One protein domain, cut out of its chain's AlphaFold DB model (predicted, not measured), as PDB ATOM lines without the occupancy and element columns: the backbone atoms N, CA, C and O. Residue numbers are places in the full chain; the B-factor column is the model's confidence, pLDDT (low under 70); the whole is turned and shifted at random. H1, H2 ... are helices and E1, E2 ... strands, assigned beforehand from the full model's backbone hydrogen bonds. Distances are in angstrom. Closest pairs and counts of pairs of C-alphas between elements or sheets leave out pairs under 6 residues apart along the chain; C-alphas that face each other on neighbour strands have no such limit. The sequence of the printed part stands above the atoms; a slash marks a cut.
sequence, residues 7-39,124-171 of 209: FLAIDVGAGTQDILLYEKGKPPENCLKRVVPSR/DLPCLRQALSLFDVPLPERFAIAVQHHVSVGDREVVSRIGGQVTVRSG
ATOM      1  N   PHE A   7       2.489 -54.134 363.577       88.00
ATOM      2  CA  PHE A   7       1.064 -54.406 363.742       88.00
ATOM      3  C   PHE A   7       0.254 -53.714 362.653       88.00
ATOM      4  O   PHE A   7       0.630 -52.661 362.138       88.00
ATOM      5  N   LEU A   8      -0.877 -54.317 362.309       89.12
ATOM      6  CA  LEU A   8      -1.822 -53.751 361.365       89.12
ATOM      7  C   LEU A   8      -2.935 -53.029 362.122       89.12
ATOM      8  O   LEU A   8      -3.645 -53.656 362.902       89.12
ATOM      9  N   ALA A   9      -3.114 -51.738 361.877       90.69
ATOM     10  CA  ALA A   9      -4.291 -50.996 362.301       90.69
ATOM     11  C   ALA A   9      -5.269 -50.869 361.122       90.69
ATOM     12  O   ALA A   9      -4.846 -50.561 360.008       90.69
ATOM     13  N   ILE A  10      -6.553 -51.129 361.360       89.94
ATOM     14  CA  ILE A  10      -7.629 -50.978 360.377       89.94
ATOM     15  C   ILE A  10      -8.740 -50.139 361.007       89.94
ATOM     16  O   ILE A  10      -9.251 -50.510 362.060       89.94
ATOM     17  N   ASP A  11      -9.137 -49.057 360.347       89.19
ATOM     18  CA  ASP A  11     -10.367 -48.320 360.638       89.19
ATOM     19  C   ASP A  11     -11.403 -48.620 359.549       89.19
ATOM     20  O   ASP A  11     -11.160 -48.395 358.362       89.19
ATOM     21  N   VAL A  12     -12.527 -49.219 359.941       87.25
ATOM     22  CA  VAL A  12     -13.604 -49.634 359.041       87.25
ATOM     23  C   VAL A  12     -14.738 -48.616 359.111       87.25
ATOM     24  O   VAL A  12     -15.531 -48.603 360.058       87.25
ATOM     25  N   GLY A  13     -14.852 -47.811 358.059       87.31
ATOM     26  CA  GLY A  13     -15.976 -46.915 357.830       87.31
ATOM     27  C   GLY A  13     -17.024 -47.499 356.876       87.31
ATOM     28  O   GLY A  13     -16.845 -48.543 356.244       87.31
ATOM     29  N   ALA A  14     -18.131 -46.772 356.711       85.31
ATOM     30  CA  ALA A  14     -19.191 -47.154 355.776       85.31
ATOM     31  C   ALA A  14     -18.712 -47.170 354.308       85.31
ATOM     32  O   ALA A  14     -19.122 -48.030 353.531       85.31
ATOM     33  N   GLY A  15     -17.817 -46.252 353.924       88.62
ATOM     34  CA  GLY A  15     -17.303 -46.135 352.552       88.62
ATOM     35  C   GLY A  15     -15.923 -46.758 352.340       88.62
ATOM     36  O   GLY A  15     -15.693 -47.423 351.327       88.62
ATOM     37  N   THR A  16     -15.011 -46.568 353.292       93.00
ATOM     38  CA  THR A  16     -13.603 -46.972 353.184       93.00
ATOM     39  C   THR A  16     -13.164 -47.856 354.341       93.00
ATOM     40  O   THR A  16     -13.821 -47.954 355.374       93.00
ATOM     41  N   GLN A  17     -12.045 -48.532 354.126       92.38
ATOM     42  CA  GLN A  17     -11.195 -49.105 355.150       92.38
ATOM     43  C   GLN A  17      -9.834 -48.428 355.054       92.38
ATOM     44  O   GLN A  17      -9.180 -48.487 354.005       92.38
ATOM     45  N   ASP A  18      -9.413 -47.826 356.152       93.38
ATOM     46  CA  ASP A  18      -8.142 -47.139 356.285       93.38
ATOM     47  C   ASP A  18      -7.178 -48.067 357.031       93.38
ATOM     48  O   ASP A  18      -7.398 -48.448 358.176       93.38
ATOM     49  N   ILE A  19      -6.129 -48.507 356.338       94.00
ATOM     50  CA  ILE A  19      -5.214 -49.561 356.778       94.00
ATOM     51  C   ILE A  19      -3.816 -48.972 356.947       94.00
ATOM     52  O   ILE A  19      -3.246 -48.415 356.005       94.00
ATOM     53  N   LEU A  20      -3.232 -49.168 358.125       94.62
ATOM     54  CA  LEU A  20      -1.860 -48.800 358.458       94.62
ATOM     55  C   LEU A  20      -1.099 -50.046 358.913       94.62
ATOM     56  O   LEU A  20      -1.437 -50.651 359.927       94.62
ATOM     57  N   LEU A  21      -0.033 -50.404 358.202       93.69
ATOM     58  CA  LEU A  21       0.960 -51.344 358.715       93.69
ATOM     59  C   LEU A  21       2.030 -50.541 359.449       93.69
ATOM     60  O   LEU A  21       2.930 -49.977 358.827       93.69
ATOM     61  N   TYR A  22       1.899 -50.462 360.767       91.62
ATOM     62  CA  TYR A  22       2.855 -49.763 361.608       91.62
ATOM     63  C   TYR A  22       4.115 -50.603 361.796       91.62
ATOM     64  O   TYR A  22       4.040 -51.800 362.082       91.62
ATOM     65  N   GLU A  23       5.268 -49.946 361.711       90.88
ATOM     66  CA  GLU A  23       6.573 -50.542 361.969       90.88
ATOM     67  C   GLU A  23       7.297 -49.736 363.048       90.88
ATOM     68  O   GLU A  23       7.555 -48.539 362.893       90.88
ATOM     69  N   LYS A  24       7.647 -50.384 364.160       87.38
ATOM     70  CA  LYS A  24       8.355 -49.713 365.249       87.38
ATOM     71  C   LYS A  24       9.710 -49.177 364.786       87.38
ATOM     72  O   LYS A  24      10.490 -49.884 364.158       87.38
ATOM     73  N   GLY A  25      10.011 -47.939 365.177       89.62
ATOM     74  CA  GLY A  25      11.258 -47.258 364.812       89.62
ATOM     75  C   GLY A  25      11.216 -46.583 363.439       89.62
ATOM     76  O   GLY A  25      12.172 -45.903 363.075       89.62
ATOM     77  N   LYS A  26      10.107 -46.716 362.702       90.44
ATOM     78  CA  LYS A  26       9.850 -45.985 361.465       90.44
ATOM     79  C   LYS A  26       8.922 -44.798 361.749       90.44
ATOM     80  O   LYS A  26       7.948 -44.967 362.487       90.44
ATOM     81  N   PRO A  27       9.171 -43.612 361.167       91.62
ATOM     82  CA  PRO A  27       8.197 -42.530 361.217       91.62
ATOM     83  C   PRO A  27       6.844 -42.986 360.627       91.62
ATOM     84  O   PRO A  27       6.847 -43.661 359.587       91.62
ATOM     85  N   PRO A  28       5.690 -42.672 361.253       85.94
ATOM     86  CA  PRO A  28       4.370 -43.110 360.779       85.94
ATOM     87  C   PRO A  28       4.066 -42.716 359.328       85.94
ATOM     88  O   PRO A  28       3.372 -43.431 358.605       85.94
ATOM     89  N   GLU A  29       4.615 -41.596 358.863       90.19
ATOM     90  CA  GLU A  29       4.504 -41.123 357.490       90.19
ATOM     91  C   GLU A  29       5.107 -42.099 356.472       90.19
ATOM     92  O   GLU A  29       4.561 -42.229 355.375       90.19
ATOM     93  N   ASN A  30       6.142 -42.841 356.873       92.44
ATOM     94  CA  ASN A  30       6.873 -43.802 356.048       92.44
ATOM     95  C   ASN A  30       6.348 -45.239 356.201       92.44
ATOM     96  O   ASN A  30       6.817 -46.152 355.518       92.44
ATOM     97  N   CYS A  31       5.398 -45.473 357.105       94.00
ATOM     98  CA  CYS A  31       4.713 -46.757 357.231       94.00
ATOM     99  C   CYS A  31       3.793 -47.002 356.025       94.00
ATOM    100  O   CYS A  31       3.257 -46.057 355.435       94.00
ATOM    101  N   LEU A  32       3.592 -48.273 355.657       94.25
ATOM    102  CA  LEU A  32       2.674 -48.614 354.571       94.25
ATOM    103  C   LEU A  32       1.252 -48.227 354.976       94.25
ATOM    104  O   LEU A  32       0.763 -48.608 356.039       94.25
ATOM    105  N   LYS A  33       0.591 -47.484 354.089       94.31
ATOM    106  CA  LYS A  33      -0.775 -46.995 354.257       94.31
ATOM    107  C   LYS A  33      -1.604 -47.339 353.034       94.31
ATOM    108  O   LYS A  33      -1.115 -47.243 351.907       94.31
ATOM    109  N   ARG A  34      -2.856 -47.728 353.249       93.94
ATOM    110  CA  ARG A  34      -3.836 -47.949 352.184       93.94
ATOM    111  C   ARG A  34      -5.208 -47.472 352.610       93.94
ATOM    112  O   ARG A  34      -5.646 -47.789 353.705       93.94
ATOM    113  N   VAL A  35      -5.895 -46.805 351.695       95.62
ATOM    114  CA  VAL A  35      -7.328 -46.537 351.792       95.62
ATOM    115  C   VAL A  35      -7.989 -47.354 350.698       95.62
ATOM    116  O   VAL A  35      -7.671 -47.194 349.519       95.62
ATOM    117  N   VAL A  36      -8.845 -48.293 351.082       95.06
ATOM    118  CA  VAL A  36      -9.547 -49.187 350.151       95.06
ATOM    119  C   VAL A  36     -11.051 -49.103 350.385       95.06
ATOM    120  O   VAL A  36     -11.465 -48.667 351.454       95.06
ATOM    121  N   PRO A  37     -11.905 -49.510 349.432       95.50
ATOM    122  CA  PRO A  37     -13.338 -49.574 349.686       95.50
ATOM    123  C   PRO A  37     -13.672 -50.476 350.881       95.50
ATOM    124  O   PRO A  37     -13.023 -51.504 351.113       95.50
ATOM    125  N   SER A  38     -14.712 -50.118 351.629       93.44
ATOM    126  CA  SER A  38     -15.222 -50.954 352.713       93.44
ATOM    127  C   SER A  38     -15.800 -52.271 352.189       93.44
ATOM    128  O   SER A  38     -16.140 -52.431 351.006       93.44
ATOM    129  N   ARG A  39     -15.944 -53.254 353.083       92.88
ATOM    130  CA  ARG A  39     -16.586 -54.517 352.714       92.88
ATOM    131  C   ARG A  39     -18.035 -54.328 352.294       92.88
ATOM    132  O   ARG A  39     -18.435 -54.969 351.329       92.88
ATOM    133  N   ASP A 124     -11.491 -58.768 355.274       89.69
ATOM    134  CA  ASP A 124     -11.058 -59.900 354.453       89.69
ATOM    135  C   ASP A 124      -9.532 -60.071 354.539       89.69
ATOM    136  O   ASP A 124      -8.779 -59.594 353.689       89.69
ATOM    137  N   LEU A 125      -9.068 -60.725 355.612       88.75
ATOM    138  CA  LEU A 125      -7.637 -60.972 355.841       88.75
ATOM    139  C   LEU A 125      -6.962 -61.767 354.708       88.75
ATOM    140  O   LEU A 125      -5.832 -61.418 354.369       88.75
ATOM    141  N   PRO A 126      -7.592 -62.797 354.096       89.50
ATOM    142  CA  PRO A 126      -7.038 -63.445 352.907       89.50
ATOM    143  C   PRO A 126      -6.789 -62.472 351.750       89.50
ATOM    144  O   PRO A 126      -5.680 -62.438 351.216       89.50
ATOM    145  N   CYS A 127      -7.776 -61.634 351.412       91.38
ATOM    146  CA  CYS A 127      -7.620 -60.623 350.366       91.38
ATOM    147  C   CYS A 127      -6.514 -59.619 350.713       91.38
ATOM    148  O   CYS A 127      -5.713 -59.251 349.853       91.38
ATOM    149  N   LEU A 128      -6.442 -59.182 351.971       91.88
ATOM    150  CA  LEU A 128      -5.410 -58.248 352.404       91.88
ATOM    151  C   LEU A 128      -4.011 -58.873 352.341       91.88
ATOM    152  O   LEU A 128      -3.084 -58.229 351.860       91.88
ATOM    153  N   ARG A 129      -3.862 -60.132 352.766       93.50
ATOM    154  CA  ARG A 129      -2.604 -60.884 352.654       93.50
ATOM    155  C   ARG A 129      -2.127 -60.935 351.207       93.50
ATOM    156  O   ARG A 129      -0.967 -60.638 350.954       93.50
ATOM    157  N   GLN A 130      -3.023 -61.270 350.279       95.31
ATOM    158  CA  GLN A 130      -2.712 -61.311 348.852       95.31
ATOM    159  C   GLN A 130      -2.329 -59.925 348.314       95.31
ATOM    160  O   GLN A 130      -1.383 -59.792 347.546       95.31
ATOM    161  N   ALA A 131      -3.041 -58.874 348.723       93.56
ATOM    162  CA  ALA A 131      -2.747 -57.516 348.278       93.56
ATOM    163  C   ALA A 131      -1.389 -57.006 348.788       93.56
ATOM    164  O   ALA A 131      -0.693 -56.312 348.050       93.56
ATOM    165  N   LEU A 132      -1.017 -57.335 350.029       92.94
ATOM    166  CA  LEU A 132       0.275 -56.974 350.618       92.94
ATOM    167  C   LEU A 132       1.427 -57.792 350.019       92.94
ATOM    168  O   LEU A 132       2.492 -57.231 349.761       92.94
ATOM    169  N   SER A 133       1.206 -59.076 349.710       95.00
ATOM    170  CA  SER A 133       2.247 -59.925 349.121       95.00
ATOM    171  C   SER A 133       2.704 -59.455 347.740       95.00
ATOM    172  O   SER A 133       3.825 -59.746 347.353       95.00
ATOM    173  N   LEU A 134       1.879 -58.694 347.009       95.81
ATOM    174  CA  LEU A 134       2.279 -58.066 345.737       95.81
ATOM    175  C   LEU A 134       3.381 -57.003 345.892       95.81
ATOM    176  O   LEU A 134       3.924 -56.546 344.892       95.81
ATOM    177  N   PHE A 135       3.679 -56.588 347.125       93.56
ATOM    178  CA  PHE A 135       4.713 -55.609 347.466       93.56
ATOM    179  C   PHE A 135       5.779 -56.218 348.385       93.56
ATOM    180  O   PHE A 135       6.469 -55.482 349.082       93.56
ATOM    181  N   ASP A 136       5.854 -57.554 348.451       94.38
ATOM    182  CA  ASP A 136       6.744 -58.300 349.347       94.38
ATOM    183  C   ASP A 136       6.544 -57.964 350.836       94.38
ATOM    184  O   ASP A 136       7.439 -58.122 351.668       94.38
ATOM    185  N   VAL A 137       5.334 -57.521 351.194       91.81
ATOM    186  CA  VAL A 137       4.967 -57.196 352.571       91.81
ATOM    187  C   VAL A 137       4.184 -58.364 353.178       91.81
ATOM    188  O   VAL A 137       3.087 -58.681 352.708       91.81
ATOM    189  N   PRO A 138       4.692 -59.018 354.239       91.38
ATOM    190  CA  PRO A 138       3.929 -60.039 354.942       91.38
ATOM    191  C   PRO A 138       2.791 -59.404 355.754       91.38
ATOM    192  O   PRO A 138       2.928 -58.320 356.317       91.38
ATOM    193  N   LEU A 139       1.662 -60.109 355.862       88.50
ATOM    194  CA  LEU A 139       0.610 -59.728 356.807       88.50
ATOM    195  C   LEU A 139       1.110 -60.011 358.241       88.50
ATOM    196  O   LEU A 139       1.449 -61.169 358.511       88.50
ATOM    197  N   PRO A 140       1.144 -59.018 359.151       87.69
ATOM    198  CA  PRO A 140       1.605 -59.227 360.523       87.69
ATOM    199  C   PRO A 140       0.616 -60.090 361.314       87.69
ATOM    200  O   PRO A 140      -0.534 -60.254 360.924       87.69
ATOM    201  N   GLU A 141       1.044 -60.618 362.458       82.81
ATOM    202  CA  GLU A 141       0.189 -61.427 363.345       82.81
ATOM    203  C   GLU A 141      -0.649 -60.585 364.320       82.81
ATOM    204  O   GLU A 141      -1.608 -61.078 364.917       82.81
ATOM    205  N   ARG A 142      -0.278 -59.314 364.512       84.38
ATOM    206  CA  ARG A 142      -0.919 -58.396 365.460       84.38
ATOM    207  C   ARG A 142      -1.800 -57.401 364.722       84.38
ATOM    208  O   ARG A 142      -1.345 -56.762 363.772       84.38
ATOM    209  N   PHE A 143      -3.030 -57.241 365.206       82.81
ATOM    210  CA  PHE A 143      -4.044 -56.405 364.578       82.81
ATOM    211  C   PHE A 143      -4.750 -55.515 365.606       82.81
ATOM    212  O   PHE A 143      -5.087 -55.953 366.705       82.81
ATOM    213  N   ALA A 144      -5.042 -54.282 365.220       84.56
ATOM    214  CA  ALA A 144      -5.943 -53.380 365.916       84.56
ATOM    215  C   ALA A 144      -7.039 -52.962 364.937       84.56
ATOM    216  O   ALA A 144      -6.740 -52.569 363.812       84.56
ATOM    217  N   ILE A 145      -8.300 -53.102 365.334       82.62
ATOM    218  CA  ILE A 145      -9.432 -52.871 364.442       82.62
ATOM    219  C   ILE A 145     -10.415 -51.920 365.128       82.62
ATOM    220  O   ILE A 145     -10.913 -52.201 366.218       82.62
ATOM    221  N   ALA A 146     -10.722 -50.814 364.462       84.88
ATOM    222  CA  ALA A 146     -11.866 -49.973 364.768       84.88
ATOM    223  C   ALA A 146     -12.971 -50.270 363.747       84.88
ATOM    224  O   ALA A 146     -12.705 -50.331 362.548       84.88
ATOM    225  N   VAL A 147     -14.198 -50.499 364.215       75.81
ATOM    226  CA  VAL A 147     -15.367 -50.691 363.346       75.81
ATOM    227  C   VAL A 147     -16.465 -49.757 363.814       75.81
ATOM    228  O   VAL A 147     -16.812 -49.739 364.993       75.81
ATOM    229  N   GLN A 148     -17.041 -48.986 362.895       66.38
ATOM    230  CA  GLN A 148     -18.223 -48.199 363.209       66.38
ATOM    231  C   GLN A 148     -19.465 -49.103 363.220       66.38
ATOM    232  O   GLN A 148     -19.898 -49.580 362.172       66.38
ATOM    233  N   HIS A 149     -20.070 -49.310 364.390       53.25
ATOM    234  CA  HIS A 149     -21.388 -49.936 364.497       53.25
ATOM    235  C   HIS A 149     -22.462 -48.878 364.775       53.25
ATOM    236  O   HIS A 149     -22.280 -47.996 365.617       53.25
ATOM    237  N   HIS A 150     -23.596 -48.970 364.076       45.00
ATOM    238  CA  HIS A 150     -24.809 -48.259 364.465       45.00
ATOM    239  C   HIS A 150     -25.456 -49.021 365.624       45.00
ATOM    240  O   HIS A 150     -26.387 -49.786 365.420       45.00
ATOM    241  N   VAL A 151     -24.961 -48.821 366.845       38.12
ATOM    242  CA  VAL A 151     -25.775 -49.125 368.023       38.12
ATOM    243  C   VAL A 151     -26.830 -48.035 368.185       38.12
ATOM    244  O   VAL A 151     -26.547 -46.837 368.072       38.12
ATOM    245  N   SER A 152     -28.057 -48.444 368.474       30.70
ATOM    246  CA  SER A 152     -29.091 -47.581 369.031       30.70
ATOM    247  C   SER A 152     -28.555 -46.944 370.320       30.70
ATOM    248  O   SER A 152     -28.525 -47.603 371.345       30.70
ATOM    249  N   VAL A 153     -28.098 -45.687 370.248       28.00
ATOM    250  CA  VAL A 153     -27.644 -44.826 371.362       28.00
ATOM    251  C   VAL A 153     -26.637 -45.472 372.341       28.00
ATOM    252  O   VAL A 153     -27.022 -46.187 373.255       28.00
ATOM    253  N   GLY A 154     -25.357 -45.076 372.260       30.06
ATOM    254  CA  GLY A 154     -24.502 -44.974 373.460       30.06
ATOM    255  C   GLY A 154     -23.131 -45.655 373.456       30.06
ATOM    256  O   GLY A 154     -22.253 -45.162 374.155       30.06
ATOM    257  N   ASP A 155     -22.885 -46.695 372.656       28.64
ATOM    258  CA  ASP A 155     -21.654 -47.497 372.787       28.64
ATOM    259  C   ASP A 155     -20.926 -47.732 371.454       28.64
ATOM    260  O   ASP A 155     -21.241 -48.631 370.681       28.64
ATOM    261  N   ARG A 156     -19.886 -46.936 371.173       36.94
ATOM    262  CA  ARG A 156     -18.925 -47.270 370.107       36.94
ATOM    263  C   ARG A 156     -18.018 -48.402 370.602       36.94
ATOM    264  O   ARG A 156     -17.344 -48.237 371.620       36.94
ATOM    265  N   GLU A 157     -17.989 -49.527 369.891       36.34
ATOM    266  CA  GLU A 157     -17.129 -50.671 370.213       36.34
ATOM    267  C   GLU A 157     -15.831 -50.644 369.395       36.34
ATOM    268  O   GLU A 157     -15.851 -50.597 368.166       36.34
ATOM    269  N   VAL A 158     -14.686 -50.713 370.078       38.91
ATOM    270  CA  VAL A 158     -13.380 -50.954 369.451       38.91
ATOM    271  C   VAL A 158     -12.965 -52.384 369.784       38.91
ATOM    272  O   VAL A 158     -12.865 -52.767 370.953       38.91
ATOM    273  N   VAL A 159     -12.719 -53.196 368.754       41.28
ATOM    274  CA  VAL A 159     -12.335 -54.604 368.914       41.28
ATOM    275  C   VAL A 159     -10.839 -54.743 368.652       41.28
ATOM    276  O   VAL A 159     -10.378 -54.742 367.513       41.28
ATOM    277  N   SER A 160     -10.057 -54.923 369.715       37.19
ATOM    278  CA  SER A 160      -8.627 -55.232 369.595       37.19
ATOM    279  C   SER A 160      -8.390 -56.741 369.730       37.19
ATOM    280  O   SER A 160      -8.945 -57.403 370.613       37.19
ATOM    281  N   ARG A 161      -7.573 -57.312 368.835       38.97
ATOM    282  CA  ARG A 161      -7.144 -58.718 368.895       38.97
ATOM    283  C   ARG A 161      -5.627 -58.783 368.997       38.97
ATOM    284  O   ARG A 161      -4.920 -58.547 368.020       38.97
ATOM    285  N   ILE A 162      -5.129 -59.163 370.169       37.66
ATOM    286  CA  ILE A 162      -3.699 -59.377 370.409       37.66
ATOM    287  C   ILE A 162      -3.489 -60.870 370.681       37.66
ATOM    288  O   ILE A 162      -4.034 -61.413 371.638       37.66
ATOM    289  N   GLY A 163      -2.721 -61.551 369.823       33.25
ATOM    290  CA  GLY A 163      -2.195 -62.897 370.099       33.25
ATOM    291  C   GLY A 163      -3.231 -64.009 370.325       33.25
ATOM    292  O   GLY A 163      -2.954 -64.940 371.072       33.25
ATOM    293  N   GLY A 164      -4.419 -63.925 369.717       31.95
ATOM    294  CA  GLY A 164      -5.470 -64.945 369.860       31.95
ATOM    295  C   GLY A 164      -6.439 -64.736 371.030       31.95
ATOM    296  O   GLY A 164      -7.398 -65.493 371.144       31.95
ATOM    297  N   GLN A 165      -6.268 -63.691 371.846       27.34
ATOM    298  CA  GLN A 165      -7.282 -63.258 372.809       27.34
ATOM    299  C   GLN A 165      -8.068 -62.051 372.284       27.34
ATOM    300  O   GLN A 165      -7.514 -61.101 371.722       27.34
ATOM    301  N   VAL A 166      -9.391 -62.110 372.455       35.44
ATOM    302  CA  VAL A 166     -10.328 -61.036 372.116       35.44
ATOM    303  C   VAL A 166     -10.456 -60.117 373.326       35.44
ATOM    304  O   VAL A 166     -10.880 -60.562 374.388       35.44
ATOM    305  N   THR A 167     -10.117 -58.837 373.168       32.84
ATOM    306  CA  THR A 167     -10.490 -57.796 374.134       32.84
ATOM    307  C   THR A 167     -11.449 -56.833 373.439       32.84
ATOM    308  O   THR A 167     -11.031 -55.993 372.638       32.84
ATOM    309  N   VAL A 168     -12.746 -56.987 373.722       32.84
ATOM    310  CA  VAL A 168     -13.783 -56.007 373.368       32.84
ATOM    311  C   VAL A 168     -13.777 -54.930 374.449       32.84
ATOM    312  O   VAL A 168     -13.853 -55.257 375.634       32.84
ATOM    313  N   ARG A 169     -13.660 -53.654 374.073       34.50
ATOM    314  CA  ARG A 169     -13.905 -52.531 374.989       34.50
ATOM    315  C   ARG A 169     -14.861 -51.544 374.318       34.50
ATOM    316  O   ARG A 169     -14.566 -51.063 373.224       34.50
ATOM    317  N   SER A 170     -15.989 -51.258 374.972       27.12
ATOM    318  CA  SER A 170     -16.830 -50.108 374.621       27.12
ATOM    319  C   SER A 170     -16.186 -48.832 375.173       27.12
ATOM    320  O   SER A 170     -15.556 -48.857 376.236       27.12
ATOM    321  N   GLY A 171     -16.295 -47.726 374.434       26.70
ATOM    322  CA  GLY A 171     -15.981 -46.406 374.972       26.70
ATOM    323  C   GLY A 171     -15.556 -45.373 373.933       26.70
ATOM    324  O   GLY A 171     -14.381 -45.266 373.598       26.70
TER     325      GLY A 171
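AT A GLANCE: This is residues 7 to 39 and 124 to 171 of the 209 residues of an uncharacterized protein of Candidatus Hakubanella thermoalkaliphilus (UniProt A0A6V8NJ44). One twisted sheet of six strands makes the body, built of two meanders side by side, E1 E2 E3 and E4 E5 E6, in each of which a strand is the antiparallel neighbour of the one before. The short helix H1 is set off from this sheet. The printed part has 81 residues, with one named helix and six named strands in the order E1 E2 E3 H1 E4 E5 E6; the sheet runs E3 E2 E1 E4 E5 E6, is mixed, and the class is mostly strand. The whole is only just compact, close to loose, with a radius of gyration of the C-alphas of 13.7 A, and elongated, spanning 42 by 26 by 25 A.

HOW THE PARTS SIT: E1, residues 7 to 12, forms a hairpin with E2, residues 16 to 23; N 9 and O 20 are 2.8 A apart, within hydrogen-bond range. E2 forms a hairpin with edge strand E3, residues 32 to 37, with N 19 to O 34 at 2.8 A. H1, residues 125 to 133, is not on the sheet and is apart from E1 and E2; every O i to N i+4 pair in it is within hydrogen-bond range. E4, residues 143 to 147, is parallel to E1 at 10 degrees, with N 10 to O 144 at 2.8 A. Antiparallel hairpins follow: E4 with E5, residues 157 to 162, N 159 to O 145 at 3.3 A, and E5 with edge strand E6, residues 165 to 170, N 158 to O 169 at 3.2 A.

IN THESE COORDINATES: E1 begins at C-alpha 7 (1.064, -54.406, 363.742) and is 16.1 A long. E2 measures 22.3 A, E3 16.8 A, H1 12.0 A, E4 12.7 A and E5 16.0 A. E6, 16.4 A, ends at C-alpha 170 (-16.830, -50.108, 374.621).

THE WHOLE: The C-alphas farthest apart, of Asp 136 and Val 153, are 43.0 A apart. Residues 40 to 123 are not printed; C-alphas 39 and 124 are 7.9 A apart across the cut. Of the links printed whole, none is long. Residues 148 to 171 are under 70 in pLDDT.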